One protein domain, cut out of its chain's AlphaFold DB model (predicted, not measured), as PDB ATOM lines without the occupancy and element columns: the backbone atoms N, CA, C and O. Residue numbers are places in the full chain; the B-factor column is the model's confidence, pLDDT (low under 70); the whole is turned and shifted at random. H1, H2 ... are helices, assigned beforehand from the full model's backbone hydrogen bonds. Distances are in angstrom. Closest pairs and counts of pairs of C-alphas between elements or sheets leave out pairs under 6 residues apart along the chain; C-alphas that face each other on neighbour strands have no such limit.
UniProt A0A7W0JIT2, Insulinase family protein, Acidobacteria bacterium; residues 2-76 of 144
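Overview. This is residues 2 to 76 of the 144 residues of the protein "Insulinase family protein" of Acidobacteria bacterium (UniProt A0A7W0JIT2). Two helices running opposite ways, the long H2 and the shorter H4, lie partly side by side along the middle of an elongated model, with H3 turned steeply at one end and the pair H1 and H5 at the other. The chain goes out along H2, turns through H3 and comes back through H4 to H5, which meets H1. The printed part has 75 residues with five named helices, H1 to H5 in order, and no named strand; its class is all helix. It is loose, with a radius of gyration of the C-alphas of 14.7 A and spans of 41 by 23 by 22 A.

Along the chain. Find C-alpha 2 at (134.058, 82.043, 123.972), where H1, residues 2 to 9, begins. H2, residues 13 to 30, starts at (131.545, 97.490, 131.080) and runs 25.2 A, with a kink of 32 degrees near residue 24. Next come H3, residues 34 to 47, 19.9 A long, and H4, residues 52 to 62, 15.6 A. H5, residues 65 to 75, ends at (125.670, 91.050, 113.420).

Arrangement. Look at Val 7 and Arg 73, the closest C-alphas of H1 and H5, 5.8 A apart; these helices touch at a steep tilt of 64 degrees. H2 touches H4 with residues 20 to 28 alone, at a shallow tilt of 13 degrees, C-alphas 27 and 53 closest at 5.9 A. H3 and H4 only just touch, with 3 pairs of C-alphas within 8 A, the closest being Ser 44 and Tyr 52 at 6.3 A. H1 is apart from H3. Every O i to N i+4 pair is within hydrogen-bond range in H1, H3, H4 and H5; in H2, 12 of 14 are.

Size, cuts and confidence. The C-alphas farthest apart, of Arg 8 and Gln 34, are 41.8 A apart. The printed part has no cut, its four links are tight, and no printed residue is under 70 in pLDDT.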
ATOM      1  N   GLU A   2     133.905  80.607 123.627       93.81
ATOM      2  CA  GLU A   2     134.058  82.043 123.972       93.81
ATOM      3  C   GLU A   2     133.316  83.012 123.039       93.81
ATOM      4  O   GLU A   2     132.658  83.941 123.497       93.81
ATOM      5  N   TYR A   3     133.345  82.767 121.727       94.25
ATOM      6  CA  TYR A   3     132.570  83.570 120.774       94.25
ATOM      7  C   TYR A   3     131.063  83.521 121.065       94.25
ATOM      8  O   TYR A   3     130.386  84.541 121.041       94.25
ATOM      9  N   ASP A   4     130.542  82.339 121.383       94.38
ATOM     10  CA  ASP A   4     129.124  82.144 121.685       94.38
ATOM     11  C   ASP A   4     128.724  82.821 123.002       94.38
ATOM     12  O   ASP A   4     127.705  83.506 123.073       94.38
ATOM     13  N   LYS A   5     129.592  82.728 124.013       95.12
ATOM     14  CA  LYS A   5     129.484  83.458 125.280       95.12
ATOM     15  C   LYS A   5     129.436  84.970 125.041       95.12
ATOM     16  O   LYS A   5     128.540  85.624 125.559       95.12
ATOM     17  N   LEU A   6     130.303  85.519 124.181       96.50
ATOM     18  CA  LEU A   6     130.266  86.939 123.800       96.50
ATOM     19  C   LEU A   6     128.948  87.322 123.112       96.50
ATOM     20  O   LEU A   6     128.371  88.358 123.429       96.50
ATOM     21  N   VAL A   7     128.463  86.504 122.174       96.19
ATOM     22  CA  VAL A   7     127.201  86.767 121.462       96.19
ATOM     23  C   VAL A   7     126.009  86.768 122.425       96.19
ATOM     24  O   VAL A   7     125.127  87.624 122.313       96.19
ATOM     25  N   ARG A   8     125.984  85.829 123.374       95.69
ATOM     26  CA  ARG A   8     124.907  85.673 124.356       95.69
ATOM     27  C   ARG A   8     124.955  86.757 125.436       95.69
ATOM     28  O   ARG A   8     123.981  87.491 125.632       95.69
ATOM     29  N   ASP A   9     126.097  86.872 126.099       97.06
ATOM     30  CA  ASP A   9     126.254  87.628 127.341       97.06
ATOM     31  C   ASP A   9     126.636  89.093 127.058       97.06
ATOM     32  O   ASP A   9     126.277  89.998 127.814       97.06
ATOM     33  N   GLY A  10     127.251  89.358 125.903       97.38
ATOM     34  CA  GLY A  10     127.761  90.671 125.522       97.38
ATOM     35  C   GLY A  10     129.120  90.990 126.148       97.38
ATOM     36  O   GLY A  10     129.683  90.234 126.937       97.38
ATOM     37  N   MET A  11     129.659  92.142 125.767       97.69
ATOM     38  CA  MET A  11     130.858  92.731 126.354       97.69
ATOM     39  C   MET A  11     130.555  93.277 127.758       97.69
ATOM     40  O   MET A  11     129.453  93.772 128.018       97.69
ATOM     41  N   LYS A  12     131.542  93.216 128.659       97.81
ATOM     42  CA  LYS A  12     131.454  93.803 130.003       97.81
ATOM     43  C   LYS A  12     131.792  95.296 129.975       97.81
ATOM     44  O   LYS A  12     132.535  95.757 129.113       97.81
ATOM     45  N   GLN A  13     131.297  96.045 130.963       98.06
ATOM     46  CA  GLN A  13     131.545  97.490 131.080       98.06
ATOM     47  C   GLN A  13     133.041  97.830 131.122       98.06
ATOM     48  O   GLN A  13     133.485  98.708 130.390       98.06
ATOM     49  N   GLN A  14     133.815  97.096 131.923       98.00
ATOM     50  CA  GLN A  14     135.258  97.306 132.054       98.00
ATOM     51  C   GLN A  14     135.996  97.116 130.718       98.00
ATOM     52  O   GLN A  14     136.823  97.947 130.347       98.00
ATOM     53  N   ASP A  15     135.664  96.057 129.969       97.75
ATOM     54  CA  ASP A  15     136.273  95.777 128.662       97.75
ATOM     55  C   ASP A  15     135.919  96.866 127.640       97.75
ATOM     56  O   ASP A  15     136.766  97.304 126.860       97.75
ATOM     57  N   PHE A  16     134.671  97.342 127.672       98.31
ATOM     58  CA  PHE A  16     134.205  98.428 126.817       98.31
ATOM     59  C   PHE A  16     134.943  99.739 127.091       98.31
ATOM     60  O   PHE A  16     135.407 100.388 126.153       98.31
ATOM     61  N   GLU A  17     135.070 100.131 128.357       97.88
ATOM     62  CA  GLU A  17     135.777 101.354 128.745       97.88
ATOM     63  C   GLU A  17     137.250 101.293 128.348       97.88
ATOM     64  O   GLU A  17     137.738 102.220 127.696       97.88
ATOM     65  N   GLY A  18     137.918 100.174 128.646       97.69
ATOM     66  CA  GLY A  18     139.316  99.960 128.282       97.69
ATOM     67  C   GLY A  18     139.539 100.001 126.770       97.69
ATOM     68  O   GLY A  18     140.436 100.698 126.290       97.69
ATOM     69  N   MET A  19     138.690  99.323 125.994       96.75
ATOM     70  CA  MET A  19     138.799  99.327 124.533       96.75
ATOM     71  C   MET A  19     138.485 100.708 123.939       96.75
ATOM     72  O   MET A  19     139.189 101.167 123.038       96.75
ATOM     73  N   ARG A  20     137.470 101.418 124.447       97.19
ATOM     74  CA  ARG A  20     137.126 102.772 123.984       97.19
ATOM     75  C   ARG A  20     138.259 103.762 124.247       97.19
ATOM     76  O   ARG A  20     138.568 104.582 123.377       97.19
ATOM     77  N   GLU A  21     138.895 103.684 125.413       95.50
ATOM     78  CA  GLU A  21     140.056 104.510 125.743       95.50
ATOM     79  C   GLU A  21     141.248 104.187 124.832       95.50
ATOM     80  O   GLU A  21     141.850 105.100 124.253       95.50
ATOM     81  N   PHE A  22     141.554 102.897 124.656       96.38
ATOM     82  CA  PHE A  22     142.613 102.439 123.762       96.38
ATOM     83  C   PHE A  22     142.415 102.980 122.341       96.38
ATOM     84  O   PHE A  22     143.304 103.649 121.812       96.38
ATOM     85  N   LEU A  23     141.236 102.772 121.745       96.12
ATOM     86  CA  LEU A  23     140.931 103.208 120.378       96.12
ATOM     87  C   LEU A  23     141.008 104.731 120.218       96.12
ATOM     88  O   LEU A  23     141.510 105.221 119.202       96.12
ATOM     89  N   SER A  24     140.577 105.483 121.234       91.69
ATOM     90  CA  SER A  24     140.632 106.950 121.216       91.69
ATOM     91  C   SER A  24     142.068 107.456 121.061       91.69
ATOM     92  O   SER A  24     142.319 108.377 120.284       91.69
ATOM     93  N   LYS A  25     143.030 106.819 121.741       92.38
ATOM     94  CA  LYS A  25     144.462 107.149 121.645       92.38
ATOM     95  C   LYS A  25     145.107 106.569 120.383       92.38
ATOM     96  O   LYS A  25     145.928 107.231 119.750       92.38
ATOM     97  N   TYR A  26     144.721 105.350 120.010       94.31
ATOM     98  CA  TYR A  26     145.321 104.599 118.910       94.31
ATOM     99  C   TYR A  26     145.070 105.233 117.532       94.31
ATOM    100  O   TYR A  26     145.915 105.112 116.647       94.31
ATOM    101  N   SER A  27     143.979 105.990 117.361       91.06
ATOM    102  CA  SER A  27     143.715 106.767 116.135       91.06
ATOM    103  C   SER A  27     144.888 107.678 115.720       91.06
ATOM    104  O   SER A  27     145.240 107.753 114.540       91.06
ATOM    105  N   ASN A  28     145.587 108.282 116.689       91.62
ATOM    106  CA  ASN A  28     146.768 109.110 116.428       91.62
ATOM    107  C   ASN A  28     147.965 108.286 115.931       91.62
ATOM    108  O   ASN A  28     148.762 108.766 115.128       91.62
ATOM    109  N   VAL A  29     148.092 107.038 116.392       93.81
ATOM    110  CA  VAL A  29     149.154 106.117 115.958       93.81
ATOM    111  C   VAL A  29     148.906 105.674 114.519       93.81
ATOM    112  O   VAL A  29     149.830 105.662 113.707       93.81
ATOM    113  N   LEU A  30     147.648 105.383 114.169       92.81
ATOM    114  CA  LEU A  30     147.256 105.014 112.807       92.81
ATOM    115  C   LEU A  30     147.580 106.105 111.779       92.81
ATOM    116  O   LEU A  30     147.863 105.783 110.627       92.81
ATOM    117  N   THR A  31     147.592 107.369 112.199       93.75
ATOM    118  CA  THR A  31     147.853 108.552 111.361       93.75
ATOM    119  C   THR A  31     149.208 109.213 111.654       93.75
ATOM    120  O   THR A  31     149.420 110.394 111.362       93.75
ATOM    121  N   ALA A  32     150.156 108.459 112.220       94.38
ATOM    122  CA  ALA A  32     151.444 108.999 112.652       94.38
ATOM    123  C   ALA A  32     152.323 109.501 111.491       94.38
ATOM    124  O   ALA A  32     153.017 110.505 111.647       94.38
ATOM    125  N   THR A  33     152.282 108.845 110.327       96.31
ATOM    126  CA  THR A  33     153.100 109.205 109.154       96.31
ATOM    127  C   THR A  33     152.285 109.918 108.077       96.31
ATOM    128  O   THR A  33     151.062 109.783 108.009       96.31
ATOM    129  N   GLN A  34     152.962 110.671 107.205       95.44
ATOM    130  CA  GLN A  34     152.309 111.408 106.119       95.44
ATOM    131  C   GLN A  34     151.573 110.476 105.146       95.44
ATOM    132  O   GLN A  34     150.409 110.730 104.844       95.44
ATOM    133  N   ASP A  35     152.197 109.366 104.744       97.06
ATOM    134  CA  ASP A  35     151.580 108.375 103.850       97.06
ATOM    135  C   ASP A  35     150.289 107.801 104.439       97.06
ATOM    136  O   ASP A  35     149.281 107.661 103.749       97.06
ATOM    137  N   ARG A  36     150.284 107.523 105.750       96.56
ATOM    138  CA  ARG A  36     149.089 107.040 106.445       96.56
ATOM    139  C   ARG A  36     148.001 108.104 106.503       96.56
ATOM    140  O   ARG A  36     146.845 107.780 106.253       96.56
ATOM    141  N   ARG A  37     148.347 109.363 106.793       95.75
ATOM    142  CA  ARG A  37     147.381 110.478 106.771       95.75
ATOM    143  C   ARG A  37     146.741 110.629 105.398       95.75
ATOM    144  O   ARG A  37     145.530 110.799 105.323       95.75
ATOM    145  N   LEU A  38     147.535 110.529 104.330       97.06
ATOM    146  CA  LEU A  38     147.020 110.572 102.966       97.06
ATOM    147  C   LEU A  38     146.079 109.392 102.690       97.06
ATOM    148  O   LEU A  38     144.977 109.616 102.199       97.06
ATOM    149  N   GLY A  39     146.465 108.168 103.063       97.44
ATOM    150  CA  GLY A  39     145.610 106.984 102.930       97.44
ATOM    151  C   GLY A  39     144.259 107.153 103.633       97.44
ATOM    152  O   GLY A  39     143.215 107.035 102.999       97.44
ATOM    153  N   TYR A  40     144.268 107.552 104.908       97.00
ATOM    154  CA  TYR A  40     143.031 107.798 105.654       97.00
ATOM    155  C   TYR A  40     142.213 108.967 105.102       97.00
ATOM    156  O   TYR A  40     140.990 108.934 105.199       97.00
ATOM    157  N   ALA A  41     142.836 109.991 104.514       96.94
ATOM    158  CA  ALA A  41     142.110 111.079 103.860       96.94
ATOM    159  C   ALA A  41     141.396 110.607 102.581       96.94
ATOM    160  O   ALA A  41     140.266 111.024 102.322       96.94
ATOM    161  N   LEU A  42     142.025 109.715 101.804       97.94
ATOM    162  CA  LEU A  42     141.399 109.083 100.641       97.94
ATOM    163  C   LEU A  42     140.208 108.216 101.062       97.94
ATOM    164  O   LEU A  42     139.116 108.393 100.519       97.94
ATOM    165  N   ASP A  43     140.391 107.361 102.070       97.56
ATOM    166  CA  ASP A  43     139.307 106.543 102.626       97.56
ATOM    167  C   ASP A  43     138.182 107.424 103.172       97.56
ATOM    168  O   ASP A  43     137.009 107.191 102.892       97.56
ATOM    169  N   SER A  44     138.530 108.489 103.898       97.38
ATOM    170  CA  SER A  44     137.546 109.402 104.478       97.38
ATOM    171  C   SER A  44     136.680 110.049 103.402       97.38
ATOM    172  O   SER A  44     135.453 110.043 103.499       97.38
ATOM    173  N   ARG A  45     137.308 110.511 102.314       97.50
ATOM    174  CA  ARG A  45     136.600 111.043 101.147       97.50
ATOM    175  C   ARG A  45     135.713 109.992 100.481       97.50
ATOM    176  O   ARG A  45     134.602 110.326 100.082       97.50
ATOM    177  N   TYR A  46     136.189 108.754 100.351       97.88
ATOM    178  CA  TYR A  46     135.424 107.660  99.748       97.88
ATOM    179  C   TYR A  46     134.179 107.300 100.573       97.88
ATOM    180  O   TYR A  46     133.087 107.185 100.021       97.88
ATOM    181  N   TYR A  47     134.321 107.182 101.896       97.19
ATOM    182  CA  TYR A  47     133.221 106.852 102.808       97.19
ATOM    183  C   TYR A  47     132.356 108.061 103.200       97.19
ATOM    184  O   TYR A  47     131.386 107.900 103.939       97.19
ATOM    185  N   GLY A  48     132.684 109.265 102.721       96.88
ATOM    186  CA  GLY A  48     131.947 110.488 103.039       96.88
ATOM    187  C   GLY A  48     132.061 110.914 104.506       96.88
ATOM    188  O   GLY A  48     131.163 111.579 105.019       96.88
ATOM    189  N   ILE A  49     133.141 110.527 105.186       95.75
ATOM    190  CA  ILE A  49     133.449 110.983 106.545       95.75
ATOM    191  C   ILE A  49     134.426 112.168 106.490       95.75
ATOM    192  O   ILE A  49     135.144 112.363 105.508       95.75
ATOM    193  N   GLY A  50     134.426 112.999 107.536       94.38
ATOM    194  CA  GLY A  50     135.365 114.118 107.673       94.38
ATOM    195  C   GLY A  50     136.795 113.657 107.980       94.38
ATOM    196  O   GLY A  50     137.166 112.520 107.711       94.38
ATOM    197  N   ASP A  51     137.601 114.528 108.591       95.25
ATOM    198  CA  ASP A  51     138.924 114.135 109.097       95.25
ATOM    199  C   ASP A  51     138.823 112.894 110.003       95.25
ATOM    200  O   ASP A  51     138.069 112.897 110.979       95.25
ATOM    201  N   TYR A  52     139.595 111.848 109.690       95.25
ATOM    202  CA  TYR A  52     139.498 110.544 110.348       95.25
ATOM    203  C   TYR A  52     139.657 110.633 111.870       95.25
ATOM    204  O   TYR A  52     138.842 110.082 112.608       95.25
ATOM    205  N   ASN A  53     140.667 111.354 112.367       94.69
ATOM    206  CA  ASN A  53     140.917 111.438 113.810       94.69
ATOM    207  C   ASN A  53     139.790 112.181 114.533       94.69
ATOM    208  O   ASN A  53     139.379 111.783 115.625       94.69
ATOM    209  N   THR A  54     139.290 113.258 113.930       95.25
ATOM    210  CA  THR A  54     138.161 114.024 114.463       95.25
ATOM    211  C   THR A  54     136.893 113.180 114.475       95.25
ATOM    212  O   THR A  54     136.268 113.040 115.527       95.25
ATOM    213  N   PHE A  55     136.580 112.524 113.355       95.75
ATOM    214  CA  PHE A  55     135.453 111.608 113.237       95.75
ATOM    215  C   PHE A  55     135.521 110.499 114.295       95.75
ATOM    216  O   PHE A  55     134.573 110.318 115.056       95.75
ATOM    217  N   MET A  56     136.656 109.804 114.415       95.69
ATOM    218  CA  MET A  56     136.827 108.725 115.391       95.69
ATOM    219  C   MET A  56     136.658 109.212 116.831       95.69
ATOM    220  O   MET A  56     135.963 108.564 117.610       95.69
ATOM    221  N   ARG A  57     137.237 110.364 117.192       94.38
ATOM    222  CA  ARG A  57     137.085 110.950 118.534       94.38
ATOM    223  C   ARG A  57     135.620 111.252 118.849       94.38
ATOM    224  O   ARG A  57     135.133 110.920 119.929       94.38
ATOM    225  N   GLU A  58     134.905 111.850 117.902       96.06
ATOM    226  CA  GLU A  58     133.494 112.184 118.068       96.06
ATOM    227  C   GLU A  58     132.605 110.942 118.163       96.06
ATOM    228  O   GLU A  58     131.739 110.889 119.035       96.06
ATOM    229  N   GLN A  59     132.822 109.934 117.316       96.50
ATOM    230  CA  GLN A  59     132.037 108.700 117.351       96.50
ATOM    231  C   GLN A  59     132.309 107.902 118.630       96.50
ATOM    232  O   GLN A  59     131.370 107.491 119.310       96.50
ATOM    233  N   LEU A  60     133.578 107.738 119.016       96.56
ATOM    234  CA  LEU A  60     133.946 107.004 120.228       96.56
ATOM    235  C   LEU A  60     133.430 107.693 121.494       96.56
ATOM    236  O   LEU A  60     132.963 107.003 122.393       96.56
ATOM    237  N   SER A  61     133.446 109.029 121.567       96.25
ATOM    238  CA  SER A  61     132.928 109.746 122.746       96.25
ATOM    239  C   SER A  61     131.424 109.550 122.973       96.25
ATOM    240  O   SER A  61     130.976 109.572 124.119       96.25
ATOM    241  N   ARG A  62     130.653 109.316 121.903       97.38
ATOM    242  CA  ARG A  62     129.203 109.067 121.960       97.38
ATOM    243  C   ARG A  62     128.845 107.584 122.050       97.38
ATOM    244  O   ARG A  62     127.732 107.266 122.454       97.38
ATOM    245  N   LEU A  63     129.760 106.689 121.676       98.06
ATOM    246  CA  LEU A  63     129.541 105.245 121.705       98.06
ATOM    247  C   LEU A  63     129.255 104.768 123.134       98.06
ATOM    248  O   LEU A  63     129.962 105.146 124.076       98.06
ATOM    249  N   THR A  64     128.256 103.894 123.282       98.38
ATOM    250  CA  THR A  64     127.882 103.272 124.559       98.38
ATOM    251  C   THR A  64     128.058 101.751 124.534       98.38
ATOM    252  O   THR A  64     128.033 101.123 123.472       98.38
ATOM    253  N   LEU A  65     128.162 101.127 125.715       98.56
ATOM    254  CA  LEU A  65     128.169  99.664 125.833       98.56
ATOM    255  C   LEU A  65     126.897  99.045 125.227       98.56
ATOM    256  O   LEU A  65     126.952  97.986 124.602       98.56
ATOM    257  N   ALA A  66     125.750  99.709 125.394       98.62
ATOM    258  CA  ALA A  66     124.478  99.245 124.851       98.62
ATOM    259  C   ALA A  66     124.503  99.183 123.316       98.62
ATOM    260  O   ALA A  66     123.987  98.226 122.740       98.62
ATOM    261  N   ASP A  67     125.147 100.150 122.654       98.44
ATOM    262  CA  ASP A  67     125.315 100.143 121.199       98.44
ATOM    263  C   ASP A  67     126.182  98.974 120.732       98.44
ATOM    264  O   ASP A  67     125.802  98.260 119.803       98.44
ATOM    265  N   VAL A  68     127.305  98.730 121.415       98.19
ATOM    266  CA  VAL A  68     128.210  97.612 121.104       98.19
ATOM    267  C   VAL A  68     127.500  96.274 121.294       98.19
ATOM    268  O   VAL A  68     127.499  95.432 120.399       98.19
ATOM    269  N   ASN A  69     126.817  96.089 122.422       98.50
ATOM    270  CA  ASN A  69     126.091  94.857 122.718       98.50
ATOM    271  C   ASN A  69     124.877  94.643 121.802       98.50
ATOM    272  O   ASN A  69     124.519  93.499 121.505       98.50
ATOM    273  N   ARG A  70     124.250  95.719 121.312       98.38
ATOM    274  CA  ARG A  70     123.229  95.644 120.260       98.38
ATOM    275  C   ARG A  70     123.844  95.177 118.941       98.38
ATOM    276  O   ARG A  70     123.328  94.233 118.345       98.38
ATOM    277  N   ALA A  71     124.962  95.772 118.527       98.19
ATOM    278  CA  ALA A  71     125.672  95.397 117.306       98.19
ATOM    279  C   ALA A  71     126.164  93.939 117.342       98.19
ATOM    280  O   ALA A  71     125.980  93.214 116.365       98.19
ATOM    281  N   ILE A  72     126.703  93.478 118.478       97.44
ATOM    282  CA  ILE A  72     127.096  92.076 118.694       97.44
ATOM    283  C   ILE A  72     125.912  91.147 118.409       97.44
ATOM    284  O   ILE A  72     126.011  90.274 117.554       97.44
ATOM    285  N   ARG A  73     124.755  91.363 119.046       96.19
ATOM    286  CA  ARG A  73     123.583  90.483 118.868       96.19
ATOM    287  C   ARG A  73     122.995  90.536 117.459       96.19
ATOM    288  O   ARG A  73     122.457  89.537 116.966       96.19
ATOM    289  N   GLN A  74     123.073  91.701 116.820       96.75
ATOM    290  CA  GLN A  74     122.555  91.919 115.477       96.75
ATOM    291  C   GLN A  74     123.428  91.244 114.413       96.75
ATOM    292  O   GLN A  74     122.892  90.574 113.529       96.75
ATOM    293  N   HIS A  75     124.749  91.396 114.505       96.44
ATOM    294  CA  HIS A  75     125.670  91.050 113.420       96.44
ATOM    295  C   HIS A  75     126.472  89.768 113.656       96.44
ATOM    296  O   HIS A  75     126.892  89.141 112.686       96.44
ATOM    297  N   LEU A  76     126.675  89.354 114.907       95.81
ATOM    298  CA  LEU A  76     127.417  88.141 115.243       95.81
ATOM    299  C   LEU A  76     126.453  86.982 115.507       95.81
ATOM    300  O   LEU A  76     125.412  87.146 116.149       95.81
TER     301      LEU A  76